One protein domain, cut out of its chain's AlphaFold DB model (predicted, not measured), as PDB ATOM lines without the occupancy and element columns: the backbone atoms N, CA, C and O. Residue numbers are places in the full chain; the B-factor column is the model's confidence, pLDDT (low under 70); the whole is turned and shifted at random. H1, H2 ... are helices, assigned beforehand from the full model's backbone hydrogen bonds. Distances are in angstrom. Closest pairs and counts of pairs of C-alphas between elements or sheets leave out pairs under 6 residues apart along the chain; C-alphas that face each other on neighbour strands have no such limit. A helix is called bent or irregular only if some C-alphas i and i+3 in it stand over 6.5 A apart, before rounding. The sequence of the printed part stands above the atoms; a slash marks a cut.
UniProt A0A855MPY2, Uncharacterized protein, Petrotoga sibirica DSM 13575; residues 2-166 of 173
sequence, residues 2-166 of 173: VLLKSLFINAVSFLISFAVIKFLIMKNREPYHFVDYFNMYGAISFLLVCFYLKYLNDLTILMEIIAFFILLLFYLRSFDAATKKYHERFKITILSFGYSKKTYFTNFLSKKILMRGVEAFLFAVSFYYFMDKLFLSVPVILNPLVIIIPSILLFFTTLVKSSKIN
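Overview. This is residues 2 to 166 of the 173 residues of an uncharacterized protein of Petrotoga sibirica DSM 13575 (UniProt A0A855MPY2). Four long helices, H1, H3, H4 and H5, make a flat up-and-down bundle, each running against the one before; H6 packs on H3 at one edge, and short H2 packs on H4 and H6. Kinked H4 and H5 reach to one end, where residues 95 to 100 stick out. You read 165 residues with six helices, H1 to H6, and no named strand: all helix, only just compact, close to loose, radius of gyration of the C-alphas 17.9 A, spans 63 by 40 by 21 A.

Along the chain. Find C-alpha 2 at (-18.963, -14.066, 16.359); from there H1, residues 2 to 26, runs 36.2 A. Next come H2, residues 33 to 37, and H3, residues 40 to 56, 24.3 A. H4, residues 60 to 97, spans 52.3 A with a kink of 53 degrees near residue 89. H5, residues 101 to 137, spans 49.7 A and is irregular: C-alphas 107 and 110 are 7.1 A apart. H6, residues 145 to 162, ends at C-alpha 162 (-5.743, -38.977, 0.951).

Arrangement. Start at the hub, H4: its residues 68 to 80 touch H1, closest C-alphas Ser 13 and Leu 72 at 4.7 A, a steep tilt of 39 degrees, the same way. H4 and H5 form a hairpin, closest C-alphas Ala 82 and Ile 113 at 5.5 A. H3 and H4 form another, at a shallow tilt of 11 degrees, closest C-alphas Lys 54 and Thr 60 at 4.9 A. H6 touches H3, closest C-alphas Ser 45 and Ser 151 at 4.3 A, and is apart from H4. H2 touches H4, closest C-alphas Val 35 and Arg 77 at 5.8 A. Every O i to N i+4 pair is within hydrogen-bond range in H1 and H3, against 30 of 34 in H4, 30 of 33 in H5, 13 of 14 in H6 and 0 of 1 in H2, where 2 of 2 O i to N i+3 pairs are.

Size, cuts and confidence. The C-alphas of Gly 98 and Val 140, the two farthest apart, are 63.0 A apart. The printed part has no cut, and no link is long. Look for pLDDT under 70 at residues 87 to 99, 139 and 164 to 166.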
ATOM      1  N   VAL A   2     -19.873 -13.011  16.876       83.25
ATOM      2  CA  VAL A   2     -18.963 -14.066  16.359       83.25
ATOM      3  C   VAL A   2     -19.644 -15.423  16.104       83.25
ATOM      4  O   VAL A   2     -19.491 -16.003  15.031       83.25
ATOM      5  N   LEU A   3     -20.465 -15.912  17.046       87.50
ATOM      6  CA  LEU A   3     -21.193 -17.178  16.876       87.50
ATOM      7  C   LEU A   3     -22.172 -17.137  15.695       87.50
ATOM      8  O   LEU A   3     -22.195 -18.059  14.886       87.50
ATOM      9  N   LEU A   4     -22.943 -16.053  15.565       90.75
ATOM     10  CA  LEU A   4     -23.918 -15.890  14.483       90.75
ATOM     11  C   LEU A   4     -23.229 -15.881  13.114       90.75
ATOM     12  O   LEU A   4     -23.686 -16.539  12.186       90.75
ATOM     13  N   LYS A   5     -22.088 -15.193  13.010       90.19
ATOM     14  CA  LYS A   5     -21.257 -15.175  11.803       90.19
ATOM     15  C   LYS A   5     -20.717 -16.562  11.457       90.19
ATOM     16  O   LYS A   5     -20.801 -16.981  10.306       90.19
ATOM     17  N   SER A   6     -20.223 -17.283  12.465       91.00
ATOM     18  CA  SER A   6     -19.735 -18.659  12.321       91.00
ATOM     19  C   SER A   6     -20.846 -19.586  11.829       91.00
ATOM     20  O   SER A   6     -20.639 -20.352  10.894       91.00
ATOM     21  N   LEU A   7     -22.047 -19.484  12.403       94.44
ATOM     22  CA  LEU A   7     -23.215 -20.245  11.961       94.44
ATOM     23  C   LEU A   7     -23.607 -19.892  10.527       94.44
ATOM     24  O   LEU A   7     -23.820 -20.795   9.724       94.44
ATOM     25  N   PHE A   8     -23.661 -18.604  10.189       94.81
ATOM     26  CA  PHE A   8     -24.078 -18.138   8.869       94.81
ATOM     27  C   PHE A   8     -23.147 -18.636   7.758       94.81
ATOM     28  O   PHE A   8     -23.609 -19.287   6.821       94.81
ATOM     29  N   ILE A   9     -21.835 -18.404   7.881       94.88
ATOM     30  CA  ILE A   9     -20.868 -18.795   6.844       94.88
ATOM     31  C   ILE A   9     -20.848 -20.315   6.640       94.88
ATOM     32  O   ILE A   9     -20.823 -20.797   5.504       94.88
ATOM     33  N   ASN A  10     -20.944 -21.081   7.731       96.94
ATOM     34  CA  ASN A  10     -21.011 -22.534   7.678       96.94
ATOM     35  C   ASN A  10     -22.332 -23.019   7.075       96.94
ATOM     36  O   ASN A  10     -22.310 -23.938   6.263       96.94
ATOM     37  N   ALA A  11     -23.466 -22.401   7.416       97.06
ATOM     38  CA  ALA A  11     -24.778 -22.810   6.920       97.06
ATOM     39  C   ALA A  11     -24.887 -22.596   5.409       97.06
ATOM     40  O   ALA A  11     -25.304 -23.500   4.685       97.06
ATOM     41  N   VAL A  12     -24.441 -21.440   4.914       97.50
ATOM     42  CA  VAL A  12     -24.427 -21.149   3.475       97.50
ATOM     43  C   VAL A  12     -23.499 -22.124   2.741       97.50
ATOM     44  O   VAL A  12     -23.916 -22.748   1.763       97.50
ATOM     45  N   SER A  13     -22.279 -22.336   3.250       97.31
ATOM     46  CA  SER A  13     -21.320 -23.292   2.669       97.31
ATOM     47  C   SER A  13     -21.881 -24.718   2.631       97.31
ATOM     48  O   SER A  13     -21.739 -25.425   1.631       97.31
ATOM     49  N   PHE A  14     -22.553 -25.136   3.703       97.88
ATOM     50  CA  PHE A  14     -23.179 -26.446   3.840       97.88
ATOM     51  C   PHE A  14     -24.302 -26.657   2.819       97.88
ATOM     52  O   PHE A  14     -24.310 -27.665   2.108       97.88
ATOM     53  N   LEU A  15     -25.224 -25.695   2.711       97.38
ATOM     54  CA  LEU A  15     -26.364 -25.762   1.793       97.38
ATOM     55  C   LEU A  15     -25.908 -25.827   0.333       97.38
ATOM     56  O   LEU A  15     -26.392 -26.669  -0.426       97.38
ATOM     57  N   ILE A  16     -24.937 -24.992  -0.045       97.62
ATOM     58  CA  ILE A  16     -24.367 -24.995  -1.398       97.62
ATOM     59  C   ILE A  16     -23.688 -26.336  -1.679       97.62
ATOM     60  O   ILE A  16     -23.952 -26.960  -2.706       97.62
ATOM     61  N   SER A  17     -22.876 -26.835  -0.748       97.00
ATOM     62  CA  SER A  17     -22.184 -28.120  -0.905       97.00
ATOM     63  C   SER A  17     -23.155 -29.290  -1.050       97.00
ATOM     64  O   SER A  17     -22.933 -30.190  -1.863       97.00
ATOM     65  N   PHE A  18     -24.268 -29.261  -0.313       95.44
ATOM     66  CA  PHE A  18     -25.318 -30.269  -0.421       95.44
ATOM     67  C   PHE A  18     -26.044 -30.199  -1.774       95.44
ATOM     68  O   PHE A  18     -26.336 -31.230  -2.385       95.44
ATOM     69  N   ALA A  19     -26.305 -28.995  -2.286       95.12
ATOM     70  CA  ALA A  19     -26.881 -28.816  -3.617       95.12
ATOM     71  C   ALA A  19     -25.940 -29.340  -4.718       95.12
ATOM     72  O   ALA A  19     -26.382 -30.076  -5.606       95.12
ATOM     73  N   VAL A  20     -24.641 -29.034  -4.622       95.75
ATOM     74  CA  VAL A  20     -23.610 -29.494  -5.565       95.75
ATOM     75  C   VAL A  20     -23.503 -31.017  -5.561       95.75
ATOM     76  O   VAL A  20     -23.599 -31.631  -6.624       95.75
ATOM     77  N   ILE A  21     -23.370 -31.659  -4.394       93.25
ATOM     78  CA  ILE A  21     -23.241 -33.123  -4.344       93.25
ATOM     79  C   ILE A  21     -24.515 -33.813  -4.838       93.25
ATOM     80  O   ILE A  21     -24.436 -34.783  -5.587       93.25
ATOM     81  N   LYS A  22     -25.702 -33.287  -4.504       90.69
ATOM     82  CA  LYS A  22     -26.975 -33.800  -5.023       90.69
ATOM     83  C   LYS A  22     -26.986 -33.759  -6.549       90.69
ATOM     84  O   LYS A  22     -27.338 -34.755  -7.179       90.69
ATOM     85  N   PHE A  23     -26.586 -32.639  -7.146       91.81
ATOM     86  CA  PHE A  23     -26.509 -32.488  -8.598       91.81
ATOM     87  C   PHE A  23     -25.518 -33.469  -9.238       91.81
ATOM     88  O   PHE A  23     -25.865 -34.139 -10.214       91.81
ATOM     89  N   LEU A  24     -24.316 -33.604  -8.670       89.88
ATOM     90  CA  LEU A  24     -23.290 -34.539  -9.139       89.88
ATOM     91  C   LEU A  24     -23.781 -35.992  -9.082       89.88
ATOM     92  O   LEU A  24     -23.729 -36.694 -10.094       89.88
ATOM     93  N   ILE A  25     -24.378 -36.403  -7.957       86.19
ATOM     94  CA  ILE A  25     -24.977 -37.734  -7.801       86.19
ATOM     95  C   ILE A  25     -26.051 -37.946  -8.862       86.19
ATOM     96  O   ILE A  25     -26.019 -38.964  -9.545       86.19
ATOM     97  N   MET A  26     -26.978 -36.999  -9.065       84.44
ATOM     98  CA  MET A  26     -28.032 -37.128 -10.082       84.44
ATOM     99  C   MET A  26     -27.461 -37.286 -11.498       84.44
ATOM    100  O   MET A  26     -27.988 -38.093 -12.264       84.44
ATOM    101  N   LYS A  27     -26.339 -36.627 -11.813       86.62
ATOM    102  CA  LYS A  27     -25.636 -36.741 -13.102       86.62
ATOM    103  C   LYS A  27     -24.618 -37.889 -13.203       86.62
ATOM    104  O   LYS A  27     -23.982 -37.996 -14.244       86.62
ATOM    105  N   ASN A  28     -24.475 -38.746 -12.183       81.00
ATOM    106  CA  ASN A  28     -23.435 -39.798 -12.136       81.00
ATOM    107  C   ASN A  28     -22.018 -39.232 -12.331       81.00
ATOM    108  O   ASN A  28     -21.195 -39.814 -13.033       81.00
ATOM    109  N   ARG A  29     -21.742 -38.067 -11.744       84.69
ATOM    110  CA  ARG A  29     -20.411 -37.459 -11.747       84.69
ATOM    111  C   ARG A  29     -19.834 -37.507 -10.343       84.69
ATOM    112  O   ARG A  29     -20.565 -37.325  -9.373       84.69
ATOM    113  N   GLU A  30     -18.531 -37.717 -10.257       84.50
ATOM    114  CA  GLU A  30     -17.789 -37.584  -9.007       84.50
ATOM    115  C   GLU A  30     -17.200 -36.168  -8.897       84.50
ATOM    116  O   GLU A  30     -16.942 -35.528  -9.924       84.50
ATOM    117  N   PRO A  31     -16.991 -35.644  -7.678       88.50
ATOM    118  CA  PRO A  31     -16.182 -34.448  -7.479       88.50
ATOM    119  C   PRO A  31     -14.742 -34.661  -7.963       88.50
ATOM    120  O   PRO A  31     -14.246 -35.785  -8.028       88.50
ATOM    121  N   TYR A  32     -14.038 -33.567  -8.251       87.62
ATOM    122  CA  TYR A  32     -12.621 -33.623  -8.612       87.62
ATOM    123  C   TYR A  32     -11.757 -34.198  -7.479       87.62
ATOM    124  O   TYR A  32     -11.992 -33.917  -6.306       87.62
ATOM    125  N   HIS A  33     -10.685 -34.913  -7.830       83.69
ATOM    126  CA  HIS A  33      -9.792 -35.562  -6.857       83.69
ATOM    127  C   HIS A  33      -9.159 -34.611  -5.835       83.69
ATOM    128  O   HIS A  33      -8.895 -35.021  -4.712       83.69
ATOM    129  N   PHE A  34      -8.939 -33.336  -6.172       86.81
ATOM    130  CA  PHE A  34      -8.374 -32.386  -5.209       86.81
ATOM    131  C   PHE A  34      -9.303 -32.135  -4.006       86.81
ATOM    132  O   PHE A  34      -8.832 -31.755  -2.935       86.81
ATOM    133  N   VAL A  35     -10.612 -32.388  -4.147       91.12
ATOM    134  CA  VAL A  35     -11.584 -32.306  -3.046       91.12
ATOM    135  C   VAL A  35     -11.214 -33.288  -1.928       91.12
ATOM    136  O   VAL A  35     -11.492 -33.017  -0.762       91.12
ATOM    137  N   ASP A  36     -10.502 -34.381  -2.234       87.69
ATOM    138  CA  ASP A  36     -10.014 -35.328  -1.229       87.69
ATOM    139  C   ASP A  36      -9.021 -34.722  -0.229       87.69
ATOM    140  O   ASP A  36      -8.887 -35.246   0.881       87.69
ATOM    141  N   TYR A  37      -8.362 -33.612  -0.566       89.75
ATOM    142  CA  TYR A  37      -7.488 -32.895   0.364       89.75
ATOM    143  C   TYR A  37      -8.269 -32.088   1.407       89.75
ATOM    144  O   TYR A  37      -7.746 -31.793   2.473       89.75
ATOM    145  N   PHE A  38      -9.552 -31.802   1.188       94.62
ATOM    146  CA  PHE A  38     -10.390 -31.076   2.148       94.62
ATOM    147  C   PHE A  38     -11.063 -32.029   3.141       94.62
ATOM    148  O   PHE A  38     -12.243 -31.919   3.460       94.62
ATOM    149  N   ASN A  39     -10.308 -33.010   3.637       92.31
ATOM    150  CA  ASN A  39     -10.716 -33.777   4.807       92.31
ATOM    151  C   ASN A  39     -10.548 -32.921   6.083       92.31
ATOM    152  O   ASN A  39     -10.093 -31.784   6.019       92.31
ATOM    153  N   MET A  40     -10.914 -33.464   7.248       94.31
ATOM    154  CA  MET A  40     -10.840 -32.735   8.524       94.31
ATOM    155  C   MET A  40      -9.470 -32.083   8.770       94.31
ATOM    156  O   MET A  40      -9.419 -30.915   9.134       94.31
ATOM    157  N   TYR A  41      -8.369 -32.793   8.515       94.50
ATOM    158  CA  TYR A  41      -7.021 -32.267   8.738       94.50
ATOM    159  C   TYR A  41      -6.677 -31.152   7.748       94.50
ATOM    160  O   TYR A  41      -6.136 -30.124   8.147       94.50
ATOM    161  N   GLY A  42      -7.044 -31.321   6.477       94.94
ATOM    162  CA  GLY A  42      -6.727 -30.348   5.435       94.94
ATOM    163  C   GLY A  42      -7.531 -29.068   5.602       94.94
ATOM    164  O   GLY A  42      -6.975 -27.975   5.541       94.94
ATOM    165  N   ALA A  43      -8.822 -29.194   5.913       96.00
ATOM    166  CA  ALA A  43      -9.675 -28.054   6.218       96.00
ATOM    167  C   ALA A  43      -9.143 -27.259   7.421       96.00
ATOM    168  O   ALA A  43      -9.005 -26.044   7.320       96.00
ATOM    169  N   ILE A  44      -8.779 -27.931   8.522       96.25
ATOM    170  CA  ILE A  44      -8.181 -27.279   9.699       96.25
ATOM    171  C   ILE A  44      -6.866 -26.592   9.324       96.25
ATOM    172  O   ILE A  44      -6.677 -25.435   9.678       96.25
ATOM    173  N   SER A  45      -5.984 -27.270   8.585       96.31
ATOM    174  CA  SER A  45      -4.709 -26.706   8.129       96.31
ATOM    175  C   SER A  45      -4.905 -25.391   7.375       96.31
ATOM    176  O   SER A  45      -4.252 -24.399   7.682       96.31
ATOM    177  N   PHE A  46      -5.793 -25.368   6.379       95.62
ATOM    178  CA  PHE A  46      -6.024 -24.158   5.591       95.62
ATOM    179  C   PHE A  46      -6.734 -23.073   6.401       95.62
ATOM    180  O   PHE A  46      -6.360 -21.906   6.315       95.62
ATOM    181  N   LEU A  47      -7.713 -23.444   7.231       95.50
ATOM    182  CA  LEU A  47      -8.409 -22.489   8.087       95.50
ATOM    183  C   LEU A  47      -7.461 -21.846   9.104       95.50
ATOM    184  O   LEU A  47      -7.540 -20.638   9.286       95.50
ATOM    185  N   LEU A  48      -6.543 -22.597   9.721       93.88
ATOM    186  CA  LEU A  48      -5.543 -22.050  10.649       93.88
ATOM    187  C   LEU A  48      -4.735 -20.921  10.006       93.88
ATOM    188  O   LEU A  48      -4.625 -19.839  10.582       93.88
ATOM    189  N   VAL A  49      -4.228 -21.155   8.794       92.50
ATOM    190  CA  VAL A  49      -3.481 -20.149   8.029       92.50
ATOM    191  C   VAL A  49      -4.374 -18.958   7.678       92.50
ATOM    192  O   VAL A  49      -3.963 -17.818   7.874       92.50
ATOM    193  N   CYS A  50      -5.610 -19.195   7.225       92.94
ATOM    194  CA  CYS A  50      -6.555 -18.118   6.922       92.94
ATOM    195  C   CYS A  50      -6.852 -17.249   8.142       92.94
ATOM    196  O   CYS A  50      -6.806 -16.028   8.035       92.94
ATOM    197  N   PHE A  51      -7.129 -17.854   9.297       91.38
ATOM    198  CA  PHE A  51      -7.384 -17.120  10.530       91.38
ATOM    199  C   PHE A  51      -6.142 -16.350  10.989       91.38
ATOM    200  O   PHE A  51      -6.263 -15.185  11.343       91.38
ATOM    201  N   TYR A  52      -4.948 -16.931  10.901       89.62
ATOM    202  CA  TYR A  52      -3.721 -16.203  11.223       89.62
ATOM    203  C   TYR A  52      -3.531 -14.963  10.337       89.62
ATOM    204  O   TYR A  52      -3.342 -13.859  10.841       89.62
ATOM    205  N   LEU A  53      -3.661 -15.119   9.016       89.00
ATOM    206  CA  LEU A  53      -3.514 -14.013   8.064       89.00
ATOM    207  C   LEU A  53      -4.623 -12.962   8.194       89.00
ATOM    208  O   LEU A  53      -4.365 -11.777   7.987       89.00
ATOM    209  N   LYS A  54      -5.839 -13.391   8.549       88.75
ATOM    210  CA  LYS A  54      -7.001 -12.523   8.783       88.75
ATOM    211  C   LYS A  54      -6.696 -11.470   9.845       88.75
ATOM    212  O   LYS A  54      -7.020 -10.309   9.634       88.75
ATOM    213  N   TYR A  55      -6.076 -11.884  10.951       85.19
ATOM    214  CA  TYR A  55      -5.785 -11.017  12.096       85.19
ATOM    215  C   TYR A  55      -4.413 -10.330  12.032       85.19
ATOM    216  O   TYR A  55      -4.174  -9.418  12.815       85.19
ATOM    217  N   LEU A  56      -3.518 -10.737  11.123       82.81
ATOM    218  CA  LEU A  56      -2.191 -10.121  10.980       82.81
ATOM    219  C   LEU A  56      -2.186  -8.908  10.040       82.81
ATOM    220  O   LEU A  56      -1.493  -7.936  10.311       82.81
ATOM    221  N   ASN A  57      -2.942  -8.964   8.938       74.75
ATOM    222  CA  ASN A  57      -2.852  -7.979   7.848       74.75
ATOM    223  C   ASN A  57      -4.122  -7.128   7.660       74.75
ATOM    224  O   ASN A  57      -4.290  -6.529   6.601       74.75
ATOM    225  N   ASP A  58      -5.076  -7.165   8.599       72.81
ATOM    226  CA  ASP A  58      -6.426  -6.586   8.446       72.81
ATOM    227  C   ASP A  58      -7.170  -7.022   7.159       72.81
ATOM    228  O   ASP A  58      -8.206  -6.464   6.788       72.81
ATOM    229  N   LEU A  59      -6.716  -8.101   6.504       82.56
ATOM    230  CA  LEU A  59      -7.290  -8.696   5.287       82.56
ATOM    231  C   LEU A  59      -8.561  -9.509   5.591       82.56
ATOM    232  O   LEU A  59      -8.769 -10.612   5.079       82.56
ATOM    233  N   THR A  60      -9.424  -8.957   6.440       85.00
ATOM    234  CA  THR A  60     -10.562  -9.646   7.050       85.00
ATOM    235  C   THR A  60     -11.516 -10.200   5.998       85.00
ATOM    236  O   THR A  60     -11.881 -11.373   6.041       85.00
ATOM    237  N   ILE A  61     -11.886  -9.375   5.015       88.75
ATOM    238  CA  ILE A  61     -12.863  -9.742   3.980       88.75
ATOM    239  C   ILE A  61     -12.303 -10.840   3.071       88.75
ATOM    240  O   ILE A  61     -12.970 -11.845   2.827       88.75
ATOM    241  N   LEU A  62     -11.063 -10.678   2.600       91.50
ATOM    242  CA  LEU A  62     -10.424 -11.641   1.702       91.50
ATOM    243  C   LEU A  62     -10.290 -13.015   2.369       91.50
ATOM    244  O   LEU A  62     -10.647 -14.030   1.773       91.50
ATOM    245  N   MET A  63      -9.822 -13.051   3.619       93.62
ATOM    246  CA  MET A  63      -9.640 -14.309   4.342       93.62
ATOM    247  C   MET A  63     -10.967 -14.990   4.673       93.62
ATOM    248  O   MET A  63     -11.021 -16.217   4.705       93.62
ATOM    249  N   GLU A  64     -12.053 -14.239   4.843       92.00
ATOM    250  CA  GLU A  64     -13.390 -14.814   5.020       92.00
ATOM    251  C   GLU A  64     -13.949 -15.429   3.742       92.00
ATOM    252  O   GLU A  64     -14.556 -16.498   3.800       92.00
ATOM    253  N   ILE A  65     -13.685 -14.821   2.584       94.88
ATOM    254  CA  ILE A  65     -14.026 -15.413   1.285       94.88
ATOM    255  C   ILE A  65     -13.244 -16.717   1.079       94.88
ATOM    256  O   ILE A  65     -13.819 -17.733   0.690       94.88
ATOM    257  N   ILE A  66     -11.944 -16.730   1.384       95.94
ATOM    258  CA  ILE A  66     -11.121 -17.942   1.264       95.94
ATOM    259  C   ILE A  66     -11.604 -19.019   2.250       95.94
ATOM    260  O   ILE A  66     -11.788 -20.173   1.858       95.94
ATOM    261  N   ALA A  67     -11.880 -18.653   3.506       95.31
ATOM    262  CA  ALA A  67     -12.417 -19.568   4.512       95.31
ATOM    263  C   ALA A  67     -13.766 -20.166   4.087       95.31
ATOM    264  O   ALA A  67     -13.986 -21.364   4.266       95.31
ATOM    265  N   PHE A  68     -14.640 -19.373   3.462       96.88
ATOM    266  CA  PHE A  68     -15.887 -19.854   2.870       96.88
ATOM    267  C   PHE A  68     -15.639 -20.946   1.817       96.88
ATOM    268  O   PHE A  68     -16.254 -22.011   1.881       96.88
ATOM    269  N   PHE A  69     -14.701 -20.739   0.888       97.38
ATOM    270  CA  PHE A  69     -14.364 -21.759  -0.112       97.38
ATOM    271  C   PHE A  69     -13.770 -23.027   0.513       97.38
ATOM    272  O   PHE A  69     -14.121 -24.132   0.095       97.38
ATOM    273  N   ILE A  70     -12.923 -22.894   1.538       97.75
ATOM    274  CA  ILE A  70     -12.373 -24.043   2.272       97.75
ATOM    275  C   ILE A  70     -13.499 -24.851   2.928       97.75
ATOM    276  O   ILE A  70     -13.526 -26.077   2.807       97.75
ATOM    277  N   LEU A  71     -14.451 -24.180   3.584       97.88
ATOM    278  CA  LEU A  71     -15.608 -24.824   4.207       97.88
ATOM    279  C   LEU A  71     -16.497 -25.519   3.172       97.88
ATOM    280  O   LEU A  71     -16.908 -26.657   3.388       97.88
ATOM    281  N   LEU A  72     -16.754 -24.881   2.028       97.94
ATOM    282  CA  LEU A  72     -17.504 -25.481   0.923       97.94
ATOM    283  C   LEU A  72     -16.840 -26.786   0.455       97.94
ATOM    284  O   LEU A  72     -17.491 -27.827   0.362       97.94
ATOM    285  N   LEU A  73     -15.528 -26.772   0.220       97.62
ATOM    286  CA  LEU A  73     -14.797 -27.968  -0.201       97.62
ATOM    287  C   LEU A  73     -14.773 -29.048   0.891       97.62
ATOM    288  O   LEU A  73     -14.923 -30.231   0.580       97.62
ATOM    289  N   PHE A  74     -14.673 -28.657   2.164       97.69
ATOM    290  CA  PHE A  74     -14.757 -29.571   3.305       97.69
ATOM    291  C   PHE A  74     -16.113 -30.285   3.384       97.69
ATOM    292  O   PHE A  74     -16.175 -31.513   3.510       97.69
ATOM    293  N   TYR A  75     -17.214 -29.543   3.249       98.00
ATOM    294  CA  TYR A  75     -18.555 -30.123   3.242       98.00
ATOM    295  C   TYR A  75     -18.782 -31.015   2.028       98.00
ATOM    296  O   TYR A  75     -19.270 -32.138   2.180       98.00
ATOM    297  N   LEU A  76     -18.368 -30.565   0.841       96.81
ATOM    298  CA  LEU A  76     -18.440 -31.364  -0.378       96.81
ATOM    299  C   LEU A  76     -17.691 -32.693  -0.207       96.81
ATOM    300  O   LEU A  76     -18.234 -33.752  -0.528       96.81
ATOM    301  N   ARG A  77     -16.491 -32.661   0.384       94.75
ATOM    302  CA  ARG A  77     -15.701 -33.861   0.676       94.75
ATOM    303  C   ARG A  77     -16.357 -34.777   1.707       94.75
ATOM    304  O   ARG A  77     -16.248 -36.002   1.597       94.75
ATOM    305  N   SER A  78     -17.009 -34.218   2.724       94.50
ATOM    306  CA  SER A  78     -17.743 -34.998   3.729       94.50
ATOM    307  C   SER A  78     -18.912 -35.761   3.096       94.50
ATOM    308  O   SER A  78     -19.065 -36.969   3.306       94.50
ATOM    309  N   PHE A  79     -19.684 -35.081   2.245       94.62
ATOM    310  CA  PHE A  79     -20.798 -35.685   1.522       94.62
ATOM    311  C   PHE A  79     -20.351 -36.731   0.497       94.62
ATOM    312  O   PHE A  79     -20.976 -37.789   0.389       94.62
ATOM    313  N   ASP A  80     -19.263 -36.478  -0.227       92.06
ATOM    314  CA  ASP A  80     -18.704 -37.433  -1.185       92.06
ATOM    315  C   ASP A  80     -18.218 -38.719  -0.499       92.06
ATOM    316  O   ASP A  80     -18.547 -39.823  -0.934       92.06
ATOM    317  N   ALA A  81     -17.546 -38.605   0.655       88.56
ATOM    318  CA  ALA A  81     -17.150 -39.773   1.452       88.56
ATOM    319  C   ALA A  81     -18.350 -40.632   1.861       88.56
ATOM    320  O   ALA A  81     -18.293 -41.863   1.790       88.56
ATOM    321  N   ALA A  82     -19.427 -39.985   2.319       87.38
ATOM    322  CA  ALA A  82     -20.657 -40.678   2.675       87.38
ATOM    323  C   ALA A  82     -21.243 -41.374   1.444       87.38
ATOM    324  O   ALA A  82     -21.559 -42.560   1.505       87.38
ATOM    325  N   THR A  83     -21.312 -40.666   0.316       86.50
ATOM    326  CA  THR A  83     -21.787 -41.211  -0.958       86.50
ATOM    327  C   THR A  83     -21.023 -42.475  -1.319       86.50
ATOM    328  O   THR A  83     -21.648 -43.524  -1.404       86.50
ATOM    329  N   LYS A  84     -19.690 -42.422  -1.422       83.56
ATOM    330  CA  LYS A  84     -18.835 -43.569  -1.774       83.56
ATOM    331  C   LYS A  84     -19.042 -44.765  -0.837       83.56
ATOM    332  O   LYS A  84     -19.281 -45.875  -1.308       83.56
ATOM    333  N   LYS A  85     -19.084 -44.533   0.481       81.19
ATOM    334  CA  LYS A  85     -19.323 -45.582   1.493       81.19
ATOM    335  C   LYS A  85     -20.668 -46.295   1.319       81.19
ATOM    336  O   LYS A  85     -20.769 -47.497   1.559       81.19
ATOM    337  N   TYR A  86     -21.715 -45.562   0.948       73.31
ATOM    338  CA  TYR A  86     -23.051 -46.129   0.753       73.31
ATOM    339  C   TYR A  86     -23.306 -46.564  -0.700       73.31
ATOM    340  O   TYR A  86     -24.239 -47.331  -0.928       73.31
ATOM    341  N   HIS A  87     -22.486 -46.136  -1.669       67.81
ATOM    342  CA  HIS A  87     -22.630 -46.472  -3.088       67.81
ATOM    343  C   HIS A  87     -22.186 -47.912  -3.413       67.81
ATOM    344  O   HIS A  87     -22.817 -48.594  -4.219       67.81
ATOM    345  N   GLU A  88     -21.156 -48.429  -2.739       61.31
ATOM    346  CA  GLU A  88     -20.738 -49.834  -2.900       61.31
ATOM    347  C   GLU A  88     -21.806 -50.812  -2.390       61.31
ATOM    348  O   GLU A  88     -22.096 -51.818  -3.032       61.31
ATOM    349  N   ARG A  89     -22.485 -50.464  -1.288       58.91
ATOM    350  CA  ARG A  89     -23.647 -51.223  -0.789       58.91
ATOM    351  C   ARG A  89     -24.874 -51.071  -1.698       58.91
ATOM    352  O   ARG A  89     -25.691 -51.977  -1.792       58.91
ATOM    353  N   PHE A  90     -24.982 -49.941  -2.392       60.38
ATOM    354  CA  PHE A  90     -26.107 -49.556  -3.248       60.38
ATOM    355  C   PHE A  90     -26.184 -50.302  -4.580       60.38
ATOM    356  O   PHE A  90     -27.295 -50.609  -5.011       60.38
ATOM    357  N   LYS A  91     -25.050 -50.616  -5.229       59.25
ATOM    358  CA  LYS A  91     -25.065 -51.350  -6.511       59.25
ATOM    359  C   LYS A  91     -25.792 -52.693  -6.369       59.25
ATOM    360  O   LYS A  91     -26.544 -53.076  -7.253       59.25
ATOM    361  N   ILE A  92     -25.630 -53.341  -5.218       57.62
ATOM    362  CA  ILE A  92     -26.261 -54.622  -4.888       57.62
ATOM    363  C   ILE A  92     -27.768 -54.440  -4.628       57.62
ATOM    364  O   ILE A  92     -28.577 -55.200  -5.146       57.62
ATOM    365  N   THR A  93     -28.162 -53.401  -3.882       55.81
ATOM    366  CA  THR A  93     -29.558 -53.187  -3.450       55.81
ATOM    367  C   THR A  93     -30.475 -52.607  -4.539       55.81
ATOM    368  O   THR A  93     -31.656 -52.938  -4.581       55.81
ATOM    369  N   ILE A  94     -29.986 -51.751  -5.446       59.88
ATOM    370  CA  ILE A  94     -30.817 -51.290  -6.577       59.88
ATOM    371  C   ILE A  94     -31.123 -52.432  -7.542       59.88
ATOM    372  O   ILE A  94     -32.269 -52.553  -7.976       59.88
ATOM    373  N   LEU A  95     -30.120 -53.260  -7.853       56.69
ATOM    374  CA  LEU A  95     -30.296 -54.407  -8.742       56.69
ATOM    375  C   LEU A  95     -31.313 -55.408  -8.175       56.69
ATOM    376  O   LEU A  95     -32.005 -56.054  -8.952       56.69
ATOM    377  N   SER A  96     -31.446 -55.500  -6.847       57.91
ATOM    378  CA  SER A  96     -32.359 -56.443  -6.197       57.91
ATOM    379  C   SER A  96     -33.784 -55.921  -5.956       57.91
ATOM    380  O   SER A  96     -34.689 -56.737  -5.836       57.91
ATOM    381  N   PHE A  97     -34.013 -54.602  -5.861       64.06
ATOM    382  CA  PHE A  97     -35.320 -54.040  -5.452       64.06
ATOM    383  C   PHE A  97     -36.008 -53.129  -6.486       64.06
ATOM    384  O   PHE A  97     -37.084 -52.604  -6.208       64.06
ATOM    385  N   GLY A  98     -35.419 -52.897  -7.665       65.44
ATOM    386  CA  GLY A  98     -36.079 -52.146  -8.749       65.44
ATOM    387  C   GLY A  98     -36.298 -50.648  -8.477       65.44
ATOM    388  O   GLY A  98     -37.094 -49.998  -9.154       65.44
ATOM    389  N   TYR A  99     -35.608 -50.063  -7.493       67.25
ATOM    390  CA  TYR A  99     -35.725 -48.633  -7.196       67.25
ATOM    391  C   TYR A  99     -35.142 -47.757  -8.311       67.25
ATOM    392  O   TYR A  99     -34.021 -47.973  -8.773       67.25
ATOM    393  N   SER A 100     -35.842 -46.668  -8.656       73.12
ATOM    394  CA  SER A 100     -35.240 -45.599  -9.458       73.12
ATOM    395  C   SER A 100     -34.200 -44.830  -8.635       73.12
ATOM    396  O   SER A 100     -34.326 -44.646  -7.418       73.12
ATOM    397  N   LYS A 101     -33.190 -44.286  -9.314       71.69
ATOM    398  CA  LYS A 101     -32.126 -43.479  -8.699       71.69
ATOM    399  C   LYS A 101     -32.657 -42.294  -7.877       71.69
ATOM    400  O   LYS A 101     -32.103 -41.973  -6.826       71.69
ATOM    401  N   LYS A 102     -33.741 -41.660  -8.340       76.69
ATOM    402  CA  LYS A 102     -34.379 -40.521  -7.662       76.69
ATOM    403  C   LYS A 102     -35.020 -40.960  -6.345       76.69
ATOM    404  O   LYS A 102     -34.742 -40.349  -5.317       76.69
ATOM    405  N   THR A 103     -35.807 -42.038  -6.370       75.06
ATOM    406  CA  THR A 103     -36.499 -42.568  -5.184       75.06
ATOM    407  C   THR A 103     -35.524 -43.085  -4.131       75.06
ATOM    408  O   THR A 103     -35.727 -42.857  -2.941       75.06
ATOM    409  N   TYR A 104     -34.421 -43.716  -4.536       74.94
ATOM    410  CA  TYR A 104     -33.387 -44.123  -3.583       74.94
ATOM    411  C   TYR A 104     -32.699 -42.926  -2.916       74.94
ATOM    412  O   TYR A 104     -32.485 -42.920  -1.699       74.94
ATOM    413  N   PHE A 105     -32.353 -41.896  -3.698       77.12
ATOM    414  CA  PHE A 105     -31.730 -40.701  -3.139       77.12
ATOM    415  C   PHE A 105     -32.634 -40.051  -2.092       77.12
ATOM    416  O   PHE A 105     -32.182 -39.772  -0.982       77.12
ATOM    417  N   THR A 106     -33.912 -39.846  -2.413       77.19
ATOM    418  CA  THR A 106     -34.867 -39.211  -1.495       77.19
ATOM    419  C   THR A 106     -35.133 -40.062  -0.258       77.19
ATOM    420  O   THR A 106     -35.149 -39.528   0.847       77.19
ATOM    421  N   ASN A 107     -35.283 -41.378  -0.410       76.50
ATOM    422  CA  ASN A 107     -35.771 -42.215   0.685       76.50
ATOM    423  C   ASN A 107     -34.651 -42.681   1.625       76.50
ATOM    424  O   ASN A 107     -34.897 -42.860   2.821       76.50
ATOM    425  N   PHE A 108     -33.425 -42.844   1.110       80.94
ATOM    426  CA  PHE A 108     -32.321 -43.453   1.853       80.94
ATOM    427  C   PHE A 108     -31.037 -42.618   1.846       80.94
ATOM    428  O   PHE A 108     -30.563 -42.205   2.908       80.94
ATOM    429  N   LEU A 109     -30.458 -42.356   0.668       81.94
ATOM    430  CA  LEU A 109     -29.096 -41.813   0.589       81.94
ATOM    431  C   LEU A 109     -28.998 -40.400   1.163       81.94
ATOM    432  O   LEU A 109     -28.056 -40.103   1.896       81.94
ATOM    433  N   SER A 110     -29.982 -39.548   0.870       85.06
ATOM    434  CA  SER A 110     -30.025 -38.168   1.358       85.06
ATOM    435  C   SER A 110     -29.963 -38.101   2.881       85.06
ATOM    436  O   SER A 110     -29.164 -37.337   3.406       85.06
ATOM    437  N   LYS A 111     -30.702 -38.957   3.599       86.94
ATOM    438  CA  LYS A 111     -30.682 -39.020   5.070       86.94
ATOM    439  C   LYS A 111     -29.294 -39.377   5.607       86.94
ATOM    440  O   LYS A 111     -28.814 -38.758   6.552       86.94
ATOM    441  N   LYS A 112     -28.626 -40.358   4.991       87.38
ATOM    442  CA  LYS A 112     -27.286 -40.806   5.405       87.38
ATOM    443  C   LYS A 112     -26.204 -39.766   5.103       87.38
ATOM    444  O   LYS A 112     -25.333 -39.539   5.941       87.38
ATOM    445  N   ILE A 113     -26.276 -39.129   3.934       90.62
ATOM    446  CA  ILE A 113     -25.388 -38.027   3.544       90.62
ATOM    447  C   ILE A 113     -25.605 -36.822   4.467       90.62
ATOM    448  O   ILE A 113     -24.631 -36.254   4.953       90.62
ATOM    449  N   LEU A 114     -26.860 -36.470   4.763       91.44
ATOM    450  CA  LEU A 114     -27.201 -35.354   5.646       91.44
ATOM    451  C   LEU A 114     -26.708 -35.577   7.074       91.44
ATOM    452  O   LEU A 114     -26.094 -34.669   7.612       91.44
ATOM    453  N   MET A 115     -26.884 -36.767   7.659       90.56
ATOM    454  CA  MET A 115     -26.347 -37.066   8.997       90.56
ATOM    455  C   MET A 115     -24.834 -36.830   9.069       90.56
ATOM    456  O   MET A 115     -24.355 -36.133   9.958       90.56
ATOM    457  N   ARG A 116     -24.084 -37.335   8.081       90.50
ATOM    458  CA  ARG A 116     -22.633 -37.111   8.010       90.50
ATOM    459  C   ARG A 116     -22.279 -35.639   7.784       90.50
ATOM    460  O   ARG A 116     -21.271 -35.150   8.291       90.50
ATOM    461  N   GLY A 117     -23.111 -34.938   7.026       92.31
ATOM    462  CA  GLY A 117     -23.020 -33.500   6.858       92.31
ATOM    463  C   GLY A 117     -23.213 -32.736   8.160       92.31
ATOM    464  O   GLY A 117     -22.430 -31.840   8.435       92.31
ATOM    465  N   VAL A 118     -24.231 -33.077   8.951       95.38
ATOM    466  CA  VAL A 118     -24.538 -32.405  10.222       95.38
ATOM    467  C   VAL A 118     -23.404 -32.607  11.224       95.38
ATOM    468  O   VAL A 118     -22.999 -31.647  11.869       95.38
ATOM    469  N   GLU A 119     -22.819 -33.806  11.295       94.12
ATOM    470  CA  GLU A 119     -21.599 -34.047  12.083       94.12
ATOM    471  C   GLU A 119     -20.461 -33.103  11.664       94.12
ATOM    472  O   GLU A 119     -19.846 -32.443  12.500       94.12
ATOM    473  N   ALA A 120     -20.199 -33.010  10.355       95.44
ATOM    474  CA  ALA A 120     -19.175 -32.119   9.817       95.44
ATOM    475  C   ALA A 120     -19.506 -30.637  10.064       95.44
ATOM    476  O   ALA A 120     -18.603 -29.854  10.343       95.44
ATOM    477  N   PHE A 121     -20.783 -30.260   9.991       97.12
ATOM    478  CA  PHE A 121     -21.273 -28.907  10.240       97.12
ATOM    479  C   PHE A 121     -21.044 -28.486  11.685       97.12
ATOM    480  O   PHE A 121     -20.444 -27.442  11.922       97.12
ATOM    481  N   LEU A 122     -21.451 -29.314  12.647       96.56
ATOM    482  CA  LEU A 122     -21.227 -29.035  14.063       96.56
ATOM    483  C   LEU A 122     -19.731 -28.910  14.361       96.56
ATOM    484  O   LEU A 122     -19.318 -27.939  14.987       96.56
ATOM    485  N   PHE A 123     -18.915 -29.825  13.829       96.81
ATOM    486  CA  PHE A 123     -17.463 -29.746  13.967       96.81
ATOM    487  C   PHE A 123     -16.890 -28.430  13.414       96.81
ATOM    488  O   PHE A 123     -16.150 -27.733  14.108       96.81
ATOM    489  N   ALA A 124     -17.235 -28.074  12.175       96.56
ATOM    490  CA  ALA A 124     -16.694 -26.892  11.514       96.56
ATOM    491  C   ALA A 124     -17.180 -25.584  12.152       96.56
ATOM    492  O   ALA A 124     -16.386 -24.657  12.288       96.56
ATOM    493  N   VAL A 125     -18.435 -25.512  12.606       96.69
ATOM    494  CA  VAL A 125     -18.947 -24.366  13.373       96.69
ATOM    495  C   VAL A 125     -18.177 -24.208  14.679       96.69
ATOM    496  O   VAL A 125     -17.720 -23.104  14.973       96.69
ATOM    497  N   SER A 126     -18.000 -25.292  15.444       95.38
ATOM    498  CA  SER A 126     -17.240 -25.265  16.698       95.38
ATOM    499  C   SER A 126     -15.801 -24.815  16.473       95.38
ATOM    500  O   SER A 126     -15.319 -23.938  17.186       95.38
ATOM    501  N   PHE A 127     -15.135 -25.368  15.458       95.06
ATOM    502  CA  PHE A 127     -13.763 -25.008  15.122       95.06
ATOM    503  C   PHE A 127     -13.648 -23.548  14.668       95.06
ATOM    504  O   PHE A 127     -12.826 -22.807  15.195       95.06
ATOM    505  N   TYR A 128     -14.499 -23.106  13.741       95.50
ATOM    506  CA  TYR A 128     -14.494 -21.732  13.239       95.50
ATOM    507  C   TYR A 128     -14.720 -20.726  14.372       95.50
ATOM    508  O   TYR A 128     -13.972 -19.759  14.499       95.50
ATOM    509  N   TYR A 129     -15.717 -20.975  15.225       94.75
ATOM    510  CA  TYR A 129     -16.000 -20.138  16.388       94.75
ATOM    511  C   TYR A 129     -14.812 -20.081  17.354       94.75
ATOM    512  O   TYR A 129     -14.448 -19.000  17.814       94.75
ATOM    513  N   PHE A 130     -14.206 -21.237  17.647       93.69
ATOM    514  CA  PHE A 130     -13.036 -21.328  18.513       93.69
ATOM    515  C   PHE A 130     -11.862 -20.519  17.960       93.69
ATOM    516  O   PHE A 130     -11.285 -19.732  18.700       93.69
ATOM    517  N   MET A 131     -11.550 -20.653  16.669       91.75
ATOM    518  CA  MET A 131     -10.452 -19.917  16.041       91.75
ATOM    519  C   MET A 131     -10.691 -18.406  16.047       91.75
ATOM    520  O   MET A 131      -9.802 -17.652  16.435       91.75
ATOM    521  N   ASP A 132     -11.895 -17.961  15.675       90.50
ATOM    522  CA  ASP A 132     -12.255 -16.536  15.675       90.50
ATOM    523  C   ASP A 132     -12.140 -15.951  17.091       90.50
ATOM    524  O   ASP A 132     -11.594 -14.868  17.286       90.50
ATOM    525  N   LYS A 133     -12.581 -16.698  18.113       90.12
ATOM    526  CA  LYS A 133     -12.433 -16.292  19.514       90.12
ATOM    527  C   LYS A 133     -10.992 -16.298  19.997       90.12
ATOM    528  O   LYS A 133     -10.601 -15.342  20.654       90.12
ATOM    529  N   LEU A 134     -10.221 -17.331  19.673       89.19
ATOM    530  CA  LEU A 134      -8.826 -17.446  20.078       89.19
ATOM    531  C   LEU A 134      -8.035 -16.240  19.579       89.19
ATOM    532  O   LEU A 134      -7.425 -15.552  20.387       89.19
ATOM    533  N   PHE A 135      -8.112 -15.929  18.285       86.69
ATOM    534  CA  PHE A 135      -7.355 -14.817  17.713       86.69
ATOM    535  C   PHE A 135      -7.848 -13.436  18.159       86.69
ATOM    536  O   PHE A 135      -7.024 -12.545  18.327       86.69
ATOM    537  N   LEU A 136      -9.147 -13.255  18.426       85.88
ATOM    538  CA  LEU A 136      -9.647 -12.021  19.053       85.88
ATOM    539  C   LEU A 136      -9.137 -11.831  20.486       85.88
ATOM    540  O   LEU A 136      -9.056 -10.703  20.964       85.88
ATOM    541  N   SER A 137      -8.867 -12.926  21.194       84.88
ATOM    542  CA  SER A 137      -8.460 -12.905  22.597       84.88
ATOM    543  C   SER A 137      -6.952 -12.821  22.804       84.88
ATOM    544  O   SER A 137      -6.547 -12.592  23.940       84.88
ATOM    545  N   VAL A 138      -6.119 -12.992  21.767       80.56
ATOM    546  CA  VAL A 138      -4.669 -12.812  21.910       80.56
ATOM    547  C   VAL A 138      -4.298 -11.355  21.603       80.56
ATOM    548  O   VAL A 138      -4.363 -10.949  20.447       80.56
ATOM    549  N   PRO A 139      -3.884 -10.559  22.608       63.44
ATOM    550  CA  PRO A 139      -3.572  -9.140  22.420       63.44
ATOM    551  C   PRO A 139      -2.217  -8.894  21.738       63.44
ATOM    552  O   PRO A 139      -1.918  -7.769  21.352       63.44
ATOM    553  N   VAL A 140      -1.384  -9.930  21.608       73.12
ATOM    554  CA  VAL A 140      -0.048  -9.868  21.002       73.12
ATOM    555  C   VAL A 140      -0.024 -10.742  19.755       73.12
ATOM    556  O   VAL A 140      -0.625 -11.816  19.733       73.12
ATOM    557  N   ILE A 141       0.707 -10.305  18.728       71.00
ATOM    558  CA  ILE A 141       0.939 -11.096  17.517       71.00
ATOM    559  C   ILE A 141       1.544 -12.442  17.929       71.00
ATOM    560  O   ILE A 141       2.673 -12.513  18.417       71.00
ATOM    561  N   LEU A 142       0.772 -13.518  17.747       72.94
ATOM    562  CA  LEU A 142       1.257 -14.874  17.969       72.94
ATOM    563  C   LEU A 142       2.463 -15.119  17.067       72.94
ATOM    564  O   LEU A 142       2.430 -14.804  15.872       72.94
ATOM    565  N   ASN A 143       3.506 -15.725  17.638       80.81
ATOM    566  CA  ASN A 143       4.661 -16.151  16.864       80.81
ATOM    567  C   ASN A 143       4.164 -17.012  15.680       80.81
ATOM    568  O   ASN A 143       3.474 -18.010  15.922       80.81
ATOM    569  N   PRO A 144       4.495 -16.654  14.421       80.19
ATOM    570  CA  PRO A 144       4.010 -17.347  13.226       80.19
ATOM    571  C   PRO A 144       4.233 -18.857  13.278       80.19
ATOM    572  O   PRO A 144       3.406 -19.626  12.788       80.19
ATOM    573  N   LEU A 145       5.314 -19.304  13.923       86.50
ATOM    574  CA  LEU A 145       5.649 -20.720  14.057       86.50
ATOM    575  C   LEU A 145       4.569 -21.521  14.796       86.50
ATOM    576  O   LEU A 145       4.346 -22.681  14.456       86.50
ATOM    577  N   VAL A 146       3.847 -20.903  15.738       85.06
ATOM    578  CA  VAL A 146       2.772 -21.550  16.514       85.06
ATOM    579  C   VAL A 146       1.585 -21.940  15.627       85.06
ATOM    580  O   VAL A 146       0.875 -22.885  15.946       85.06
ATOM    581  N   ILE A 147       1.388 -21.261  14.495       88.12
ATOM    582  CA  ILE A 147       0.322 -21.570  13.529       88.12
ATOM    583  C   ILE A 147       0.878 -22.356  12.339       88.12
ATOM    584  O   ILE A 147       0.283 -23.353  11.921       88.12
ATOM    585  N   ILE A 148       2.027 -21.941  11.801       87.06
ATOM    586  CA  ILE A 148       2.616 -22.533  10.597       87.06
ATOM    587  C   ILE A 148       2.995 -23.996  10.837       87.06
ATOM    588  O   ILE A 148       2.650 -24.842  10.013       87.06
ATOM    589  N   ILE A 149       3.643 -24.320  11.963       90.62
ATOM    590  CA  ILE A 149       4.096 -25.691  12.235       90.62
ATOM    591  C   ILE A 149       2.899 -26.656  12.321       90.62
ATOM    592  O   ILE A 149       2.885 -27.628  11.559       90.62
ATOM    593  N   PRO A 150       1.852 -26.408  13.141       93.19
ATOM    594  CA  PRO A 150       0.669 -27.269  13.146       93.19
ATOM    595  C   PRO A 150      -0.027 -27.362  11.790       93.19
ATOM    596  O   PRO A 150      -0.465 -28.447  11.408       93.19
ATOM    597  N   SER A 151      -0.099 -26.260  11.037       93.44
ATOM    598  CA  SER A 151      -0.715 -26.262   9.705       93.44
ATOM    599  C   SER A 151       0.034 -27.200   8.755       93.44
ATOM    600  O   SER A 151      -0.577 -28.067   8.138       93.44
ATOM    601  N   ILE A 152       1.366 -27.125   8.710       93.44
ATOM    602  CA  ILE A 152       2.194 -28.017   7.888       93.44
ATOM    603  C   ILE A 152       2.001 -29.486   8.298       93.44
ATOM    604  O   ILE A 152       1.789 -30.343   7.438       93.44
ATOM    605  N   LEU A 153       2.017 -29.794   9.598       95.06
ATOM    606  CA  LEU A 153       1.826 -31.163  10.096       95.06
ATOM    607  C   LEU A 153       0.442 -31.729   9.730       95.06
ATOM    608  O   LEU A 153       0.318 -32.882   9.301       95.06
ATOM    609  N   LEU A 154      -0.611 -30.920   9.848       95.00
ATOM    610  CA  LEU A 154      -1.970 -31.294   9.453       95.00
ATOM    611  C   LEU A 154      -2.107 -31.451   7.933       95.00
ATOM    612  O   LEU A 154      -2.800 -32.360   7.460       95.00
ATOM    613  N   PHE A 155      -1.410 -30.625   7.157       92.88
ATOM    614  CA  PHE A 155      -1.342 -30.772   5.709       92.88
ATOM    615  C   PHE A 155      -0.652 -32.083   5.309       92.88
ATOM    616  O   PHE A 155      -1.193 -32.840   4.505       92.88
ATOM    617  N   PHE A 156       0.472 -32.443   5.931       91.50
ATOM    618  CA  PHE A 156       1.094 -33.751   5.695       91.50
ATOM    619  C   PHE A 156       0.177 -34.909   6.098       91.50
ATOM    620  O   PHE A 156       0.038 -35.874   5.347       91.50
ATOM    621  N   THR A 157      -0.529 -34.790   7.224       91.50
ATOM    622  CA  THR A 157      -1.535 -35.781   7.647       91.50
ATOM    623  C   THR A 157      -2.621 -35.961   6.582       91.50
ATOM    624  O   THR A 157      -3.056 -37.078   6.291       91.50
ATOM    625  N   THR A 158      -3.030 -34.864   5.946       90.12
ATOM    626  CA  THR A 158      -3.961 -34.873   4.815       90.12
ATOM    627  C   THR A 158      -3.401 -35.646   3.633       90.12
ATOM    628  O   THR A 158      -4.092 -36.524   3.117       90.12
ATOM    629  N   LEU A 159      -2.164 -35.358   3.222       87.56
ATOM    630  CA  LEU A 159      -1.512 -36.049   2.109       87.56
ATOM    631  C   LEU A 159      -1.440 -37.557   2.357       87.56
ATOM    632  O   LEU A 159      -1.819 -38.336   1.484       87.56
ATOM    633  N   VAL A 160      -1.038 -37.967   3.562       85.56
ATOM    634  CA  VAL A 160      -0.960 -39.383   3.944       85.56
ATOM    635  C   VAL A 160      -2.337 -40.040   3.865       85.56
ATOM    636  O   VAL A 160      -2.479 -41.075   3.218       85.56
ATOM    637  N   LYS A 161      -3.368 -39.425   4.456       82.50
ATOM    638  CA  LYS A 161      -4.725 -39.990   4.508       82.50
ATOM    639  C   LYS A 161      -5.419 -40.037   3.146       82.50
ATOM    640  O   LYS A 161      -6.224 -40.937   2.902       82.50
ATOM    641  N   SER A 162      -5.154 -39.058   2.289       79.56
ATOM    642  CA  SER A 162      -5.743 -38.977   0.951       79.56
ATOM    643  C   SER A 162      -4.958 -39.803  -0.072       79.56
ATOM    644  O   SER A 162      -5.527 -40.251  -1.070       79.56
ATOM    645  N   SER A 163      -3.680 -40.100   0.186       71.81
ATOM    646  CA  SER A 163      -2.962 -41.139  -0.545       71.81
ATOM    647  C   SER A 163      -3.576 -42.500  -0.197       71.81
ATOM    648  O   SER A 163      -3.633 -42.896   0.964       71.81
ATOM    649  N   LYS A 164      -4.085 -43.236  -1.195       63.06
ATOM    650  CA  LYS A 164      -4.486 -44.636  -0.980       63.06
ATOM    651  C   LYS A 164      -3.308 -45.357  -0.315       63.06
ATOM    652  O   LYS A 164      -2.197 -45.255  -0.830       63.06
ATOM    653  N   ILE A 165      -3.570 -46.075   0.781       52.50
ATOM    654  CA  ILE A 165      -2.607 -46.751   1.683       52.50
ATOM    655  C   ILE A 165      -1.430 -47.427   0.941       52.50
ATOM    656  O   ILE A 165      -0.295 -47.381   1.406       52.50
ATOM    657  N   ASN A 166      -1.658 -47.939  -0.272       44.38
ATOM    658  CA  ASN A 166      -0.626 -48.544  -1.122       44.38
ATOM    659  C   ASN A 166       0.472 -47.593  -1.644       44.38
ATOM    660  O   ASN A 166       1.500 -48.084  -2.096       44.38
TER     661      ASN A 166